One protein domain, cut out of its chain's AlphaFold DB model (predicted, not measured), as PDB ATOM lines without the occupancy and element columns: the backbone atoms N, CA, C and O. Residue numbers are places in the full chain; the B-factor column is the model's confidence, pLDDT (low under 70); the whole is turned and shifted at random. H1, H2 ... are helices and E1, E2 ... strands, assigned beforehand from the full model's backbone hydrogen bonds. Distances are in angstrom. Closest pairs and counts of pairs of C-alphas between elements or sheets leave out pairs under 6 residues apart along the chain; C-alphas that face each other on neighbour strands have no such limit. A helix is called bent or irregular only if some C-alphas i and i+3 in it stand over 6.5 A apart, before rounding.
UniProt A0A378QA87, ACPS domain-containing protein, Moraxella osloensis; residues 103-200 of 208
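What this domain is: This is residues 103 to 200 of the 208 residues of the protein "ACPS domain-containing protein" of Moraxella osloensis (UniProt A0A378QA87). One long helix, H3, runs through the core, with H2 folded back on its beginning as a hairpin and the short H5 packed on its later half. H1, H4, H6 and H7 lie round this core, and a long stretch, residues 178 to 190, leads to the strand E1 beside H6. The 98 printed residues hold seven named helices, H1 to H7, and then one strand; the class is mostly helix. The whole is compact, with a radius of gyration of the C-alphas of 13.9 A and spans of 45 by 34 by 22 A.

How they stand to each other: H1, residues 103 to 108, is close but not clearly touching H2, residues 111 to 119; the closest C-alphas, Val 105 and Cys 114, are 7.6 A apart. H2 and H3, residues 122 to 142, form a helical hairpin: they touch at a shallow tilt of 31 degrees, opposite ways, closest at C-alphas Leu 117 and Gln 125, 6.1 A. H4, residues 150 to 153, is close but not clearly touching H3; C-alphas Ile 140 and Glu 153 are closest, 6.4 A. H5, residues 158 to 162, touches H3 at residues 132 to 139 alone, closest at C-alphas Lys 136 and Val 158, 6.0 A. H6, residues 164 to 171, and H3 are near each other. H7, residues 173 to 177, is close but not clearly touching H3; C-alphas Asn 124 and Ile 176 are closest, 6.9 A. E1, residues 191 to 193, pairs with no named strand; its closest C-alpha to H6 is Lys 191, 6.9 A from that of Leu 170. Every O i to N i+4 pair is within hydrogen-bond range in H1, H2, H5, H6 and H7, and 15 of 17 are in H3; H4 is too short for such a pair.

Where its parts are: H1 begins at C-alpha 103 (-33.859, 41.044, 17.433). H2 is 12.5 A long, H3 30.7 A and H6 10.7 A. H3 is irregular, with C-alphas 123 and 126 7.2 A apart. E1 ends at C-alpha 193 (-42.551, 32.269, 41.558).

The domain as a whole: The C-alphas of Asp 147 and Asp 180 are the two farthest apart, 45.5 A. The printed part has no cut; H7 to E1 is a long link. Mean pLDDT of the printed part is 77.5, with residues 144 to 151 and 184 to 200 under 70.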
ATOM      1  N   GLN A 103     -35.294  41.309  17.581       92.38
ATOM      2  CA  GLN A 103     -33.859  41.044  17.433       92.38
ATOM      3  C   GLN A 103     -33.274  40.310  18.647       92.38
ATOM      4  O   GLN A 103     -32.405  39.457  18.476       92.38
ATOM      5  N   VAL A 104     -33.752  40.622  19.860       91.56
ATOM      6  CA  VAL A 104     -33.369  39.896  21.083       91.56
ATOM      7  C   VAL A 104     -33.837  38.446  20.986       91.56
ATOM      8  O   VAL A 104     -33.033  37.543  21.202       91.56
ATOM      9  N   VAL A 105     -35.085  38.225  20.561       91.06
ATOM     10  CA  VAL A 105     -35.642  36.877  20.347       91.06
ATOM     11  C   VAL A 105     -34.786  36.085  19.368       91.06
ATOM     12  O   VAL A 105     -34.262  35.038  19.724       91.06
ATOM     13  N   THR A 106     -34.536  36.623  18.172       90.81
ATOM     14  CA  THR A 106     -33.726  35.945  17.147       90.81
ATOM     15  C   THR A 106     -32.322  35.583  17.634       90.81
ATOM     16  O   THR A 106     -31.727  34.621  17.155       90.81
ATOM     17  N   ARG A 107     -31.756  36.362  18.560       92.50
ATOM     18  CA  ARG A 107     -30.382  36.165  19.028       92.50
ATOM     19  C   ARG A 107     -30.265  35.195  20.205       92.50
ATOM     20  O   ARG A 107     -29.227  34.533  20.312       92.50
ATOM     21  N   PHE A 108     -31.260  35.159  21.091       93.69
ATOM     22  CA  PHE A 108     -31.136  34.529  22.408       93.69
ATOM     23  C   PHE A 108     -32.222  33.504  22.740       93.69
ATOM     24  O   PHE A 108     -32.038  32.746  23.685       93.69
ATOM     25  N   PHE A 109     -33.327  33.453  22.000       94.38
ATOM     26  CA  PHE A 109     -34.359  32.454  22.266       94.38
ATOM     27  C   PHE A 109     -33.987  31.137  21.578       94.38
ATOM     28  O   PHE A 109     -33.407  31.133  20.486       94.38
ATOM     29  N   SER A 110     -34.299  30.023  22.232       94.25
ATOM     30  CA  SER A 110     -34.177  28.690  21.654       94.25
ATOM     31  C   SER A 110     -35.229  28.492  20.547       94.25
ATOM     32  O   SER A 110     -36.224  29.228  20.488       94.25
ATOM     33  N   PRO A 111     -35.050  27.500  19.656       94.56
ATOM     34  CA  PRO A 111     -36.094  27.119  18.708       94.56
ATOM     35  C   PRO A 111     -37.417  26.762  19.396       94.56
ATOM     36  O   PRO A 111     -38.463  27.217  18.946       94.56
ATOM     37  N   HIS A 112     -37.363  26.037  20.515       94.19
ATOM     38  CA  HIS A 112     -38.546  25.611  21.258       94.19
ATOM     39  C   HIS A 112     -39.286  26.796  21.905       94.19
ATOM     40  O   HIS A 112     -40.497  26.914  21.746       94.19
ATOM     41  N   GLU A 113     -38.582  27.767  22.497       94.88
ATOM     42  CA  GLU A 113     -39.193  29.012  22.994       94.88
ATOM     43  C   GLU A 113     -39.853  29.823  21.873       94.88
ATOM     44  O   GLU A 113     -40.914  30.424  22.065       94.88
ATOM     45  N   CYS A 114     -39.231  29.856  20.691       95.00
ATOM     46  CA  CYS A 114     -39.794  30.531  19.526       95.00
ATOM     47  C   CYS A 114     -41.058  29.826  19.019       95.00
ATOM     48  O   CYS A 114     -42.040  30.499  18.707       95.00
ATOM     49  N   GLU A 115     -41.038  28.497  18.926       95.00
ATOM     50  CA  GLU A 115     -42.190  27.679  18.534       95.00
ATOM     51  C   GLU A 115     -43.348  27.877  19.510       95.00
ATOM     52  O   GLU A 115     -44.424  28.309  19.094       95.00
ATOM     53  N   TRP A 116     -43.091  27.712  20.810       94.50
ATOM     54  CA  TRP A 116     -44.081  27.917  21.861       94.50
ATOM     55  C   TRP A 116     -44.705  29.314  21.803       94.50
ATOM     56  O   TRP A 116     -45.924  29.452  21.904       94.50
ATOM     57  N   LEU A 117     -43.895  30.361  21.594       94.12
ATOM     58  CA  LEU A 117     -44.383  31.736  21.486       94.12
ATOM     59  C   LEU A 117     -45.269  31.934  20.247       94.12
ATOM     60  O   LEU A 117     -46.293  32.615  20.329       94.12
ATOM     61  N   ASN A 118     -44.894  31.342  19.111       94.38
ATOM     62  CA  ASN A 118     -45.631  31.459  17.851       94.38
ATOM     63  C   ASN A 118     -46.983  30.733  17.880       94.38
ATOM     64  O   ASN A 118     -47.899  31.130  17.159       94.38
ATOM     65  N   GLU A 119     -47.134  29.710  18.721       94.25
ATOM     66  CA  GLU A 119     -48.410  29.025  18.944       94.25
ATOM     67  C   GLU A 119     -49.415  29.869  19.739       94.25
ATOM     68  O   GLU A 119     -50.623  29.621  19.674       94.25
ATOM     69  N   LYS A 120     -48.947  30.874  20.492       93.12
ATOM     70  CA  LYS A 120     -49.826  31.685  21.340       93.12
ATOM     71  C   LYS A 120     -50.556  32.762  20.534       93.12
ATOM     72  O   LYS A 120     -50.040  33.238  19.516       93.12
ATOM     73  N   PRO A 121     -51.748  33.197  20.994       93.75
ATOM     74  CA  PRO A 121     -52.492  34.274  20.352       93.75
ATOM     75  C   PRO A 121     -51.623  35.514  20.129       93.75
ATOM     76  O   PRO A 121     -50.921  35.952  21.039       93.75
ATOM     77  N   ALA A 122     -51.699  36.118  18.939       91.81
ATOM     78  CA  ALA A 122     -50.874  37.277  18.573       91.81
ATOM     79  C   ALA A 122     -50.991  38.445  19.574       91.81
ATOM     80  O   ALA A 122     -50.014  39.147  19.825       91.81
ATOM     81  N   VAL A 123     -52.168  38.606  20.191       88.75
ATOM     82  CA  VAL A 123     -52.439  39.598  21.245       88.75
ATOM     83  C   VAL A 123     -51.606  39.380  22.517       88.75
ATOM     84  O   VAL A 123     -51.302  40.345  23.215       88.75
ATOM     85  N   ASN A 124     -51.174  38.144  22.780       89.31
ATOM     86  CA  ASN A 124     -50.436  37.741  23.979       89.31
ATOM     87  C   ASN A 124     -48.926  37.597  23.741       89.31
ATOM     88  O   ASN A 124     -48.144  37.712  24.685       89.31
ATOM     89  N   GLN A 125     -48.484  37.413  22.492       91.00
ATOM     90  CA  GLN A 125     -47.074  37.158  22.162       91.00
ATOM     91  C   GLN A 125     -46.115  38.227  22.706       91.00
ATOM     92  O   GLN A 125     -45.031  37.905  23.183       91.00
ATOM     93  N   ALA A 126     -46.494  39.507  22.686       88.56
ATOM     94  CA  ALA A 126     -45.626  40.569  23.201       88.56
ATOM     95  C   ALA A 126     -45.383  40.447  24.718       88.56
ATOM     96  O   ALA A 126     -44.249  40.596  25.175       88.56
ATOM     97  N   VAL A 127     -46.436  40.146  25.482       85.62
ATOM     98  CA  VAL A 127     -46.374  39.975  26.939       85.62
ATOM     99  C   VAL A 127     -45.585  38.718  27.297       85.62
ATOM    100  O   VAL A 127     -44.697  38.762  28.146       85.62
ATOM    101  N   LEU A 128     -45.852  37.614  26.599       88.88
ATOM    102  CA  LEU A 128     -45.179  36.338  26.830       88.88
ATOM    103  C   LEU A 128     -43.694  36.388  26.459       88.88
ATOM    104  O   LEU A 128     -42.862  35.865  27.193       88.88
ATOM    105  N   ARG A 129     -43.330  37.108  25.395       91.69
ATOM    106  CA  ARG A 129     -41.927  37.378  25.051       91.69
ATOM    107  C   ARG A 129     -41.193  38.123  26.167       91.69
ATOM    108  O   ARG A 129     -40.078  37.747  26.516       91.69
ATOM    109  N   ASN A 130     -41.801  39.173  26.721       88.00
ATOM    110  CA  ASN A 130     -41.213  39.908  27.844       88.00
ATOM    111  C   ASN A 130     -41.086  39.017  29.086       88.00
ATOM    112  O   ASN A 130     -40.133  39.143  29.851       88.00
ATOM    113  N   LEU A 131     -42.052  38.124  29.307       85.75
ATOM    114  CA  LEU A 131     -41.986  37.167  30.400       85.75
ATOM    115  C   LEU A 131     -40.822  36.181  30.228       85.75
ATOM    116  O   LEU A 131     -40.013  36.065  31.143       85.75
ATOM    117  N   LEU A 132     -40.702  35.530  29.066       88.88
ATOM    118  CA  LEU A 132     -39.617  34.585  28.777       88.88
ATOM    119  C   LEU A 132     -38.239  35.229  28.946       88.88
ATOM    120  O   LEU A 132     -37.352  34.642  29.555       88.88
ATOM    121  N   TRP A 133     -38.071  36.465  28.471       90.62
ATOM    122  CA  TRP A 133     -36.823  37.202  28.658       90.62
ATOM    123  C   TRP A 133     -36.476  37.409  30.136       90.62
ATOM    124  O   TRP A 133     -35.368  37.092  30.559       90.62
ATOM    125  N   ARG A 134     -37.437  37.878  30.939       85.75
ATOM    126  CA  ARG A 134     -37.218  38.092  32.375       85.75
ATOM    127  C   ARG A 134     -36.949  36.787  33.111       85.75
ATOM    128  O   ARG A 134     -36.110  36.784  34.002       85.75
ATOM    129  N   LEU A 135     -37.613  35.691  32.729       84.38
ATOM    130  CA  LEU A 135     -37.349  34.351  33.263       84.38
ATOM    131  C   LEU A 135     -35.918  33.888  32.952       84.38
ATOM    132  O   LEU A 135     -35.259  33.363  33.844       84.38
ATOM    133  N   LYS A 136     -35.404  34.145  31.741       86.88
ATOM    134  CA  LYS A 136     -34.000  33.861  31.388       86.88
ATOM    135  C   LYS A 136     -33.017  34.660  32.238       86.88
ATOM    136  O   LYS A 136     -32.128  34.079  32.846       86.88
ATOM    137  N   GLU A 137     -33.175  35.983  32.300       86.00
ATOM    138  CA  GLU A 137     -32.306  36.866  33.102       86.00
ATOM    139  C   GLU A 137     -32.305  36.458  34.576       86.00
ATOM    140  O   GLU A 137     -31.265  36.370  35.231       86.00
ATOM    141  N   CYS A 138     -33.492  36.145  35.081       82.69
ATOM    142  CA  CYS A 138     -33.694  35.548  36.381       82.69
ATOM    143  C   CYS A 138     -32.881  34.254  36.535       82.69
ATOM    144  O   CYS A 138     -32.037  34.206  37.430       82.69
ATOM    145  N   SER A 139     -33.070  33.253  35.667       80.81
ATOM    146  CA  SER A 139     -32.360  31.962  35.724       80.81
ATOM    147  C   SER A 139     -30.847  32.102  35.708       80.81
ATOM    148  O   SER A 139     -30.133  31.450  36.473       80.81
ATOM    149  N   ILE A 140     -30.325  33.042  34.935       81.31
ATOM    150  CA  ILE A 140     -28.895  33.330  34.957       81.31
ATOM    151  C   ILE A 140     -28.469  33.818  36.344       81.31
ATOM    152  O   ILE A 140     -27.457  33.353  36.867       81.31
ATOM    153  N   LYS A 141     -29.240  34.730  36.951       83.81
ATOM    154  CA  LYS A 141     -28.949  35.327  38.264       83.81
ATOM    155  C   LYS A 141     -28.980  34.314  39.408       83.81
ATOM    156  O   LYS A 141     -28.124  34.398  40.282       83.81
ATOM    157  N   THR A 142     -29.888  33.339  39.397       78.62
ATOM    158  CA  THR A 142     -29.911  32.280  40.428       78.62
ATOM    159  C   THR A 142     -28.732  31.333  40.352       78.62
ATOM    160  O   THR A 142     -28.385  30.721  41.361       78.62
ATOM    161  N   HIS A 143     -28.124  31.212  39.177       74.88
ATOM    162  CA  HIS A 143     -27.008  30.317  38.930       74.88
ATOM    163  C   HIS A 143     -25.672  31.057  38.762       74.88
ATOM    164  O   HIS A 143     -24.759  30.501  38.140       74.88
ATOM    165  N   GLN A 144     -25.563  32.298  39.260       67.50
ATOM    166  CA  GLN A 144     -24.360  33.130  39.162       67.50
ATOM    167  C   GLN A 144     -23.185  32.532  39.950       67.50
ATOM    168  O   GLN A 144     -22.951  32.868  41.107       67.50
ATOM    169  N   ASP A 145     -22.411  31.697  39.262       61.03
ATOM    170  CA  ASP A 145     -21.031  31.364  39.605       61.03
ATOM    171  C   ASP A 145     -20.068  32.251  38.807       61.03
ATOM    172  O   ASP A 145     -20.345  32.625  37.663       61.03
ATOM    173  N   ALA A 146     -18.910  32.561  39.396       52.91
ATOM    174  CA  ALA A 146     -17.903  33.476  38.844       52.91
ATOM    175  C   ALA A 146     -17.401  33.121  37.422       52.91
ATOM    176  O   ALA A 146     -16.875  33.991  36.730       52.91
ATOM    177  N   ASP A 147     -17.599  31.878  36.971       54.28
ATOM    178  CA  ASP A 147     -17.059  31.342  35.713       54.28
ATOM    179  C   ASP A 147     -18.055  31.316  34.537       54.28
ATOM    180  O   ASP A 147     -17.694  30.929  33.417       54.28
ATOM    181  N   LYS A 148     -19.318  31.715  34.737       60.00
ATOM    182  CA  LYS A 148     -20.333  31.615  33.676       60.00
ATOM    183  C   LYS A 148     -20.300  32.806  32.721       60.00
ATOM    184  O   LYS A 148     -20.468  33.964  33.097       60.00
ATOM    185  N   GLN A 149     -20.139  32.515  31.430       61.53
ATOM    186  CA  GLN A 149     -20.238  33.522  30.374       61.53
ATOM    187  C   GLN A 149     -21.710  33.878  30.128       61.53
ATOM    188  O   GLN A 149     -22.415  33.126  29.458       61.53
ATOM    189  N   LEU A 150     -22.142  35.054  30.598       66.94
ATOM    190  CA  LEU A 150     -23.512  35.592  30.468       66.94
ATOM    191  C   LEU A 150     -24.167  35.331  29.095       66.94
ATOM    192  O   LEU A 150     -25.315  34.913  29.015       66.94
ATOM    193  N   ILE A 151     -23.426  35.522  27.996       65.88
ATOM    194  CA  ILE A 151     -23.945  35.353  26.625       65.88
ATOM    195  C   ILE A 151     -24.322  33.898  26.306       65.88
ATOM    196  O   ILE A 151     -25.243  33.666  25.523       65.88
ATOM    197  N   LYS A 152     -23.593  32.923  26.857       73.56
ATOM    198  CA  LYS A 152     -23.877  31.500  26.641       73.56
ATOM    199  C   LYS A 152     -25.143  31.097  27.391       73.56
ATOM    200  O   LYS A 152     -25.991  30.430  26.809       73.56
ATOM    201  N   GLU A 153     -25.281  31.564  28.627       77.44
ATOM    202  CA  GLU A 153     -26.425  31.241  29.480       77.44
ATOM    203  C   GLU A 153     -27.727  31.881  28.963       77.44
ATOM    204  O   GLU A 153     -28.777  31.258  29.033       77.44
ATOM    205  N   LEU A 154     -27.668  33.055  28.315       82.00
ATOM    206  CA  LEU A 154     -28.846  33.682  27.684       82.00
ATOM    207  C   LEU A 154     -29.512  32.829  26.597       82.00
ATOM    208  O   LEU A 154     -30.697  33.008  26.319       82.00
ATOM    209  N   LYS A 155     -28.764  31.912  25.972       85.38
ATOM    210  CA  LYS A 155     -29.286  30.997  24.947       85.38
ATOM    211  C   LYS A 155     -29.919  29.731  25.525       85.38
ATOM    212  O   LYS A 155     -30.359  28.887  24.748       85.38
ATOM    213  N   HIS A 156     -29.917  29.572  26.845       85.31
ATOM    214  CA  HIS A 156     -30.547  28.439  27.506       85.31
ATOM    215  C   HIS A 156     -32.066  28.486  27.348       85.31
ATOM    216  O   HIS A 156     -32.648  29.563  27.394       85.31
ATOM    217  N   ASP A 157     -32.690  27.332  27.160       88.12
ATOM    218  CA  ASP A 157     -34.133  27.208  27.029       88.12
ATOM    219  C   ASP A 157     -34.800  27.217  28.409       88.12
ATOM    220  O   ASP A 157     -34.669  26.266  29.178       88.12
ATOM    221  N   VAL A 158     -35.511  28.300  28.725       85.12
ATOM    222  CA  VAL A 158     -36.145  28.463  30.036       85.12
ATOM    223  C   VAL A 158     -37.448  27.670  30.161       85.12
ATOM    224  O   VAL A 158     -37.891  27.400  31.276       85.12
ATOM    225  N   LEU A 159     -38.063  27.281  29.039       85.38
ATOM    226  CA  LEU A 159     -39.228  26.397  29.041       85.38
ATOM    227  C   LEU A 159     -38.814  24.962  29.358       85.38
ATOM    228  O   LEU A 159     -39.509  24.301  30.123       85.38
ATOM    229  N   ASP A 160     -37.675  24.507  28.835       84.94
ATOM    230  CA  ASP A 160     -37.110  23.201  29.195       84.94
ATOM    231  C   ASP A 160     -36.680  23.158  30.669       84.94
ATOM    232  O   ASP A 160     -36.832  22.134  31.332       84.94
ATOM    233  N   GLU A 161     -36.142  24.267  31.188       80.38
ATOM    234  CA  GLU A 161     -35.663  24.365  32.570       80.38
ATOM    235  C   GLU A 161     -36.799  24.414  33.595       80.38
ATOM    236  O   GLU A 161     -36.799  23.667  34.574       80.38
ATOM    237  N   LEU A 162     -37.746  25.335  33.395       77.38
ATOM    238  CA  LEU A 162     -38.773  25.665  34.384       77.38
ATOM    239  C   LEU A 162     -40.111  24.976  34.096       77.38
ATOM    240  O   LEU A 162     -40.949  24.859  34.990       77.38
ATOM    241  N   GLY A 163     -40.322  24.523  32.860       78.94
ATOM    242  CA  GLY A 163     -41.594  23.997  32.385       78.94
ATOM    243  C   GLY A 163     -42.634  25.086  32.106       78.94
ATOM    244  O   GLY A 163     -42.658  26.159  32.712       78.94
ATOM    245  N   GLU A 164     -43.582  24.778  31.220       81.50
ATOM    246  CA  GLU A 164     -44.726  25.659  30.945       81.50
ATOM    247  C   GLU A 164     -45.620  25.880  32.175       81.50
ATOM    248  O   GLU A 164     -46.306  26.896  32.282       81.50
ATOM    249  N   GLU A 165     -45.609  24.947  33.130       75.94
ATOM    250  CA  GLU A 165     -46.430  25.028  34.337       75.94
ATOM    251  C   GLU A 165     -46.091  26.254  35.193       75.94
ATOM    252  O   GLU A 165     -46.987  26.886  35.748       75.94
ATOM    253  N   VAL A 166     -44.824  26.669  35.205       74.19
ATOM    254  CA  VAL A 166     -44.381  27.909  35.855       74.19
ATOM    255  C   VAL A 166     -45.037  29.140  35.217       74.19
ATOM    256  O   VAL A 166     -45.481  30.052  35.919       74.19
ATOM    257  N   ILE A 167     -45.174  29.157  33.892       78.69
ATOM    258  CA  ILE A 167     -45.860  30.237  33.169       78.69
ATOM    259  C   ILE A 167     -47.369  30.188  33.441       78.69
ATOM    260  O   ILE A 167     -47.991  31.226  33.681       78.69
ATOM    261  N   ASN A 168     -47.956  28.991  33.481       78.44
ATOM    262  CA  ASN A 168     -49.365  28.804  33.819       78.44
ATOM    263  C   ASN A 168     -49.681  29.260  35.251       78.44
ATOM    264  O   ASN A 168     -50.748  29.818  35.480       78.44
ATOM    265  N   GLN A 169     -48.767  29.094  36.206       73.69
ATOM    266  CA  GLN A 169     -48.934  29.607  37.570       73.69
ATOM    267  C   GLN A 169     -48.871  31.139  37.634       73.69
ATOM    268  O   GLN A 169     -49.555  31.758  38.449       73.69
ATOM    269  N   LEU A 170     -48.078  31.773  36.765       74.44
ATOM    270  CA  LEU A 170     -47.991  33.232  36.697       74.44
ATOM    271  C   LEU A 170     -49.225  33.883  36.093       74.44
ATOM    272  O   LEU A 170     -49.653  34.932  36.579       74.44
ATOM    273  N   ILE A 171     -49.712  33.324  34.988       75.69
ATOM    274  CA  ILE A 171     -50.687  33.982  34.115       75.69
ATOM    275  C   ILE A 171     -52.049  33.290  34.147       75.69
ATOM    276  O   ILE A 171     -53.064  33.951  34.001       75.69
ATOM    277  N   GLY A 172     -52.089  31.985  34.399       74.06
ATOM    278  CA  GLY A 172     -53.261  31.145  34.182       74.06
ATOM    279  C   GLY A 172     -53.283  30.597  32.755       74.06
ATOM    280  O   GLY A 172     -53.127  31.339  31.787       74.06
ATOM    281  N   ALA A 173     -53.494  29.286  32.614       77.88
ATOM    282  CA  ALA A 173     -53.508  28.616  31.310       77.88
ATOM    283  C   ALA A 173     -54.600  29.165  30.372       77.88
ATOM    284  O   ALA A 173     -54.375  29.304  29.168       77.88
ATOM    285  N   ASP A 174     -55.765  29.517  30.921       80.56
ATOM    286  CA  ASP A 174     -56.876  30.070  30.144       80.56
ATOM    287  C   ASP A 174     -56.547  31.472  29.611       80.56
ATOM    288  O   ASP A 174     -56.783  31.757  28.440       80.56
ATOM    289  N   GLU A 175     -55.920  32.324  30.429       80.50
ATOM    290  CA  GLU A 175     -55.516  33.681  30.032       80.50
ATOM    291  C   GLU A 175     -54.431  33.665  28.945       80.50
ATOM    292  O   GLU A 175     -54.451  34.491  28.033       80.50
ATOM    293  N   ILE A 176     -53.502  32.704  28.998       81.56
ATOM    294  CA  ILE A 176     -52.443  32.551  27.985       81.56
ATOM    295  C   ILE A 176     -53.034  32.264  26.601       81.56
ATOM    296  O   ILE A 176     -52.528  32.764  25.590       81.56
ATOM    297  N   ASN A 177     -54.103  31.466  26.558       85.00
ATOM    298  CA  ASN A 177     -54.702  30.965  25.324       85.00
ATOM    299  C   ASN A 177     -55.914  31.783  24.841       85.00
ATOM    300  O   ASN A 177     -56.393  31.541  23.729       85.00
ATOM    301  N   ASP A 178     -56.385  32.756  25.626       84.00
ATOM    302  CA  ASP A 178     -57.467  33.661  25.236       84.00
ATOM    303  C   ASP A 178     -57.031  34.532  24.042       84.00
ATOM    304  O   ASP A 178     -55.997  35.204  24.055       84.00
ATOM    305  N   LYS A 179     -57.816  34.478  22.962       85.94
ATOM    306  CA  LYS A 179     -57.563  35.213  21.713       85.94
ATOM    307  C   LYS A 179     -58.248  36.575  21.681       85.94
ATOM    308  O   LYS A 179     -57.865  37.421  20.873       85.94
ATOM    309  N   ASP A 180     -59.241  36.768  22.538       86.75
ATOM    310  CA  ASP A 180     -60.131  37.922  22.549       86.75
ATOM    311  C   ASP A 180     -59.729  38.932  23.625       86.75
ATOM    312  O   ASP A 180     -60.054  40.119  23.521       86.75
ATOM    313  N   LYS A 181     -58.999  38.483  24.654       80.44
ATOM    314  CA  LYS A 181     -58.537  39.331  25.755       80.44
ATOM    315  C   LYS A 181     -57.019  39.268  25.911       80.44
ATOM    316  O   LYS A 181     -56.476  38.185  26.108       80.44
ATOM    317  N   PRO A 182     -56.325  40.419  25.871       79.31
ATOM    318  CA  PRO A 182     -54.902  40.447  26.155       79.31
ATOM    319  C   PRO A 182     -54.653  40.120  27.628       79.31
ATOM    320  O   PRO A 182     -55.393  40.579  28.504       79.31
ATOM    321  N   ILE A 183     -53.571  39.391  27.899       79.69
ATOM    322  CA  ILE A 183     -53.097  39.131  29.261       79.69
ATOM    323  C   ILE A 183     -52.889  40.458  30.003       79.69
ATOM    324  O   ILE A 183     -52.027  41.259  29.634       79.69
ATOM    325  N   GLN A 184     -53.647  40.667  31.084       65.19
ATOM    326  CA  GLN A 184     -53.526  41.861  31.930       65.19
ATOM    327  C   GLN A 184     -52.683  41.616  33.185       65.19
ATOM    328  O   GLN A 184     -52.021  42.530  33.670       65.19
ATOM    329  N   CYS A 185     -52.640  40.379  33.696       57.25
ATOM    330  CA  CYS A 185     -52.034  40.078  34.997       57.25
ATOM    331  C   CYS A 185     -50.508  40.306  35.057       57.25
ATOM    332  O   CYS A 185     -49.910  40.269  36.132       57.25
ATOM    333  N   VAL A 186     -49.864  40.457  33.896       53.81
ATOM    334  CA  VAL A 186     -48.413  40.640  33.727       53.81
ATOM    335  C   VAL A 186     -48.061  42.125  33.591       53.81
ATOM    336  O   VAL A 186     -46.919  42.458  33.301       53.81
ATOM    337  N   GLN A 187     -49.011  43.041  33.800       47.41
ATOM    338  CA  GLN A 187     -48.781  44.480  33.632       47.41
ATOM    339  C   GLN A 187     -48.870  45.284  34.936       47.41
ATOM    340  O   GLN A 187     -48.531  46.460  34.927       47.41
ATOM    341  N   THR A 188     -49.307  44.703  36.061       44.06
ATOM    342  CA  THR A 188     -49.620  45.517  37.256       44.06
ATOM    343  C   THR A 188     -49.009  45.065  38.575       44.06
ATOM    344  O   THR A 188     -48.964  45.875  39.499       44.06
ATOM    345  N   ASP A 189     -48.502  43.833  38.689       52.12
ATOM    346  CA  ASP A 189     -48.106  43.278  39.987       52.12
ATOM    347  C   ASP A 189     -46.804  42.481  39.925       52.12
ATOM    348  O   ASP A 189     -46.648  41.574  39.105       52.12
ATOM    349  N   ALA A 190     -45.875  42.772  40.842       50.31
ATOM    350  CA  ALA A 190     -44.718  41.915  41.071       50.31
ATOM    351  C   ALA A 190     -45.209  40.508  41.447       50.31
ATOM    352  O   ALA A 190     -45.737  40.302  42.540       50.31
ATOM    353  N   LYS A 191     -45.068  39.552  40.526       57.81
ATOM    354  CA  LYS A 191     -45.466  38.161  40.745       57.81
ATOM    355  C   LYS A 191     -44.225  37.348  41.080       57.81
ATOM    356  O   LYS A 191     -43.220  37.381  40.370       57.81
ATOM    357  N   ILE A 192     -44.306  36.671  42.217       54.62
ATOM    358  CA  ILE A 192     -43.254  35.818  42.758       54.62
ATOM    359  C   ILE A 192     -43.530  34.397  42.279       54.62
ATOM    360  O   ILE A 192     -44.648  33.912  42.450       54.62
ATOM    361  N   ILE A 193     -42.517  33.721  41.745       52.66
ATOM    362  CA  ILE A 193     -42.551  32.269  41.558       52.66
ATOM    363  C   ILE A 193     -41.344  31.676  42.264       52.66
ATOM    364  O   ILE A 193     -40.213  32.124  42.061       52.66
ATOM    365  N   GLY A 194     -41.574  30.654  43.076       51.00
ATOM    366  CA  GLY A 194     -40.494  29.847  43.620       51.00
ATOM    367  C   GLY A 194     -40.957  28.979  44.774       51.00
ATOM    368  O   GLY A 194     -41.526  29.475  45.745       51.00
ATOM    369  N   ASN A 195     -40.675  27.681  44.671       46.94
ATOM    370  CA  ASN A 195     -40.774  26.759  45.788       46.94
ATOM    371  C   ASN A 195     -39.455  26.804  46.573       46.94
ATOM    372  O   ASN A 195     -38.438  26.264  46.142       46.94
ATOM    373  N   PHE A 196     -39.457  27.463  47.729       49.44
ATOM    374  CA  PHE A 196     -38.266  27.594  48.575       49.44
ATOM    375  C   PHE A 196     -37.877  26.284  49.287       49.44
ATOM    376  O   PHE A 196     -36.844  26.249  49.957       49.44
ATOM    377  N   SER A 197     -38.667  25.205  49.167       42.88
ATOM    378  CA  SER A 197     -38.402  23.947  49.881       42.88
ATOM    379  C   SER A 197     -37.670  22.869  49.071       42.88
ATOM    380  O   SER A 197     -37.233  21.882  49.659       42.88
ATOM    381  N   SER A 198     -37.497  23.014  47.753       41.72
ATOM    382  CA  SER A 198     -36.759  22.044  46.926       41.72
ATOM    383  C   SER A 198     -36.424  22.652  45.564       41.72
ATOM    384  O   SER A 198     -37.334  23.040  44.843       41.72
ATOM    385  N   GLN A 199     -35.130  22.748  45.256       43.62
ATOM    386  CA  GLN A 199     -34.529  23.458  44.119       43.62
ATOM    387  C   GLN A 199     -35.219  23.344  42.732       43.62
ATOM    388  O   GLN A 199     -35.840  22.317  42.462       43.62
ATOM    389  N   PRO A 200     -34.934  24.291  41.803       45.75
ATOM    390  CA  PRO A 200     -34.196  25.540  42.006       45.75
ATOM    391  C   PRO A 200     -35.048  26.782  41.693       45.75
ATOM    392  O   PRO A 200     -35.961  26.752  40.879       45.75
TER     393      PRO A 200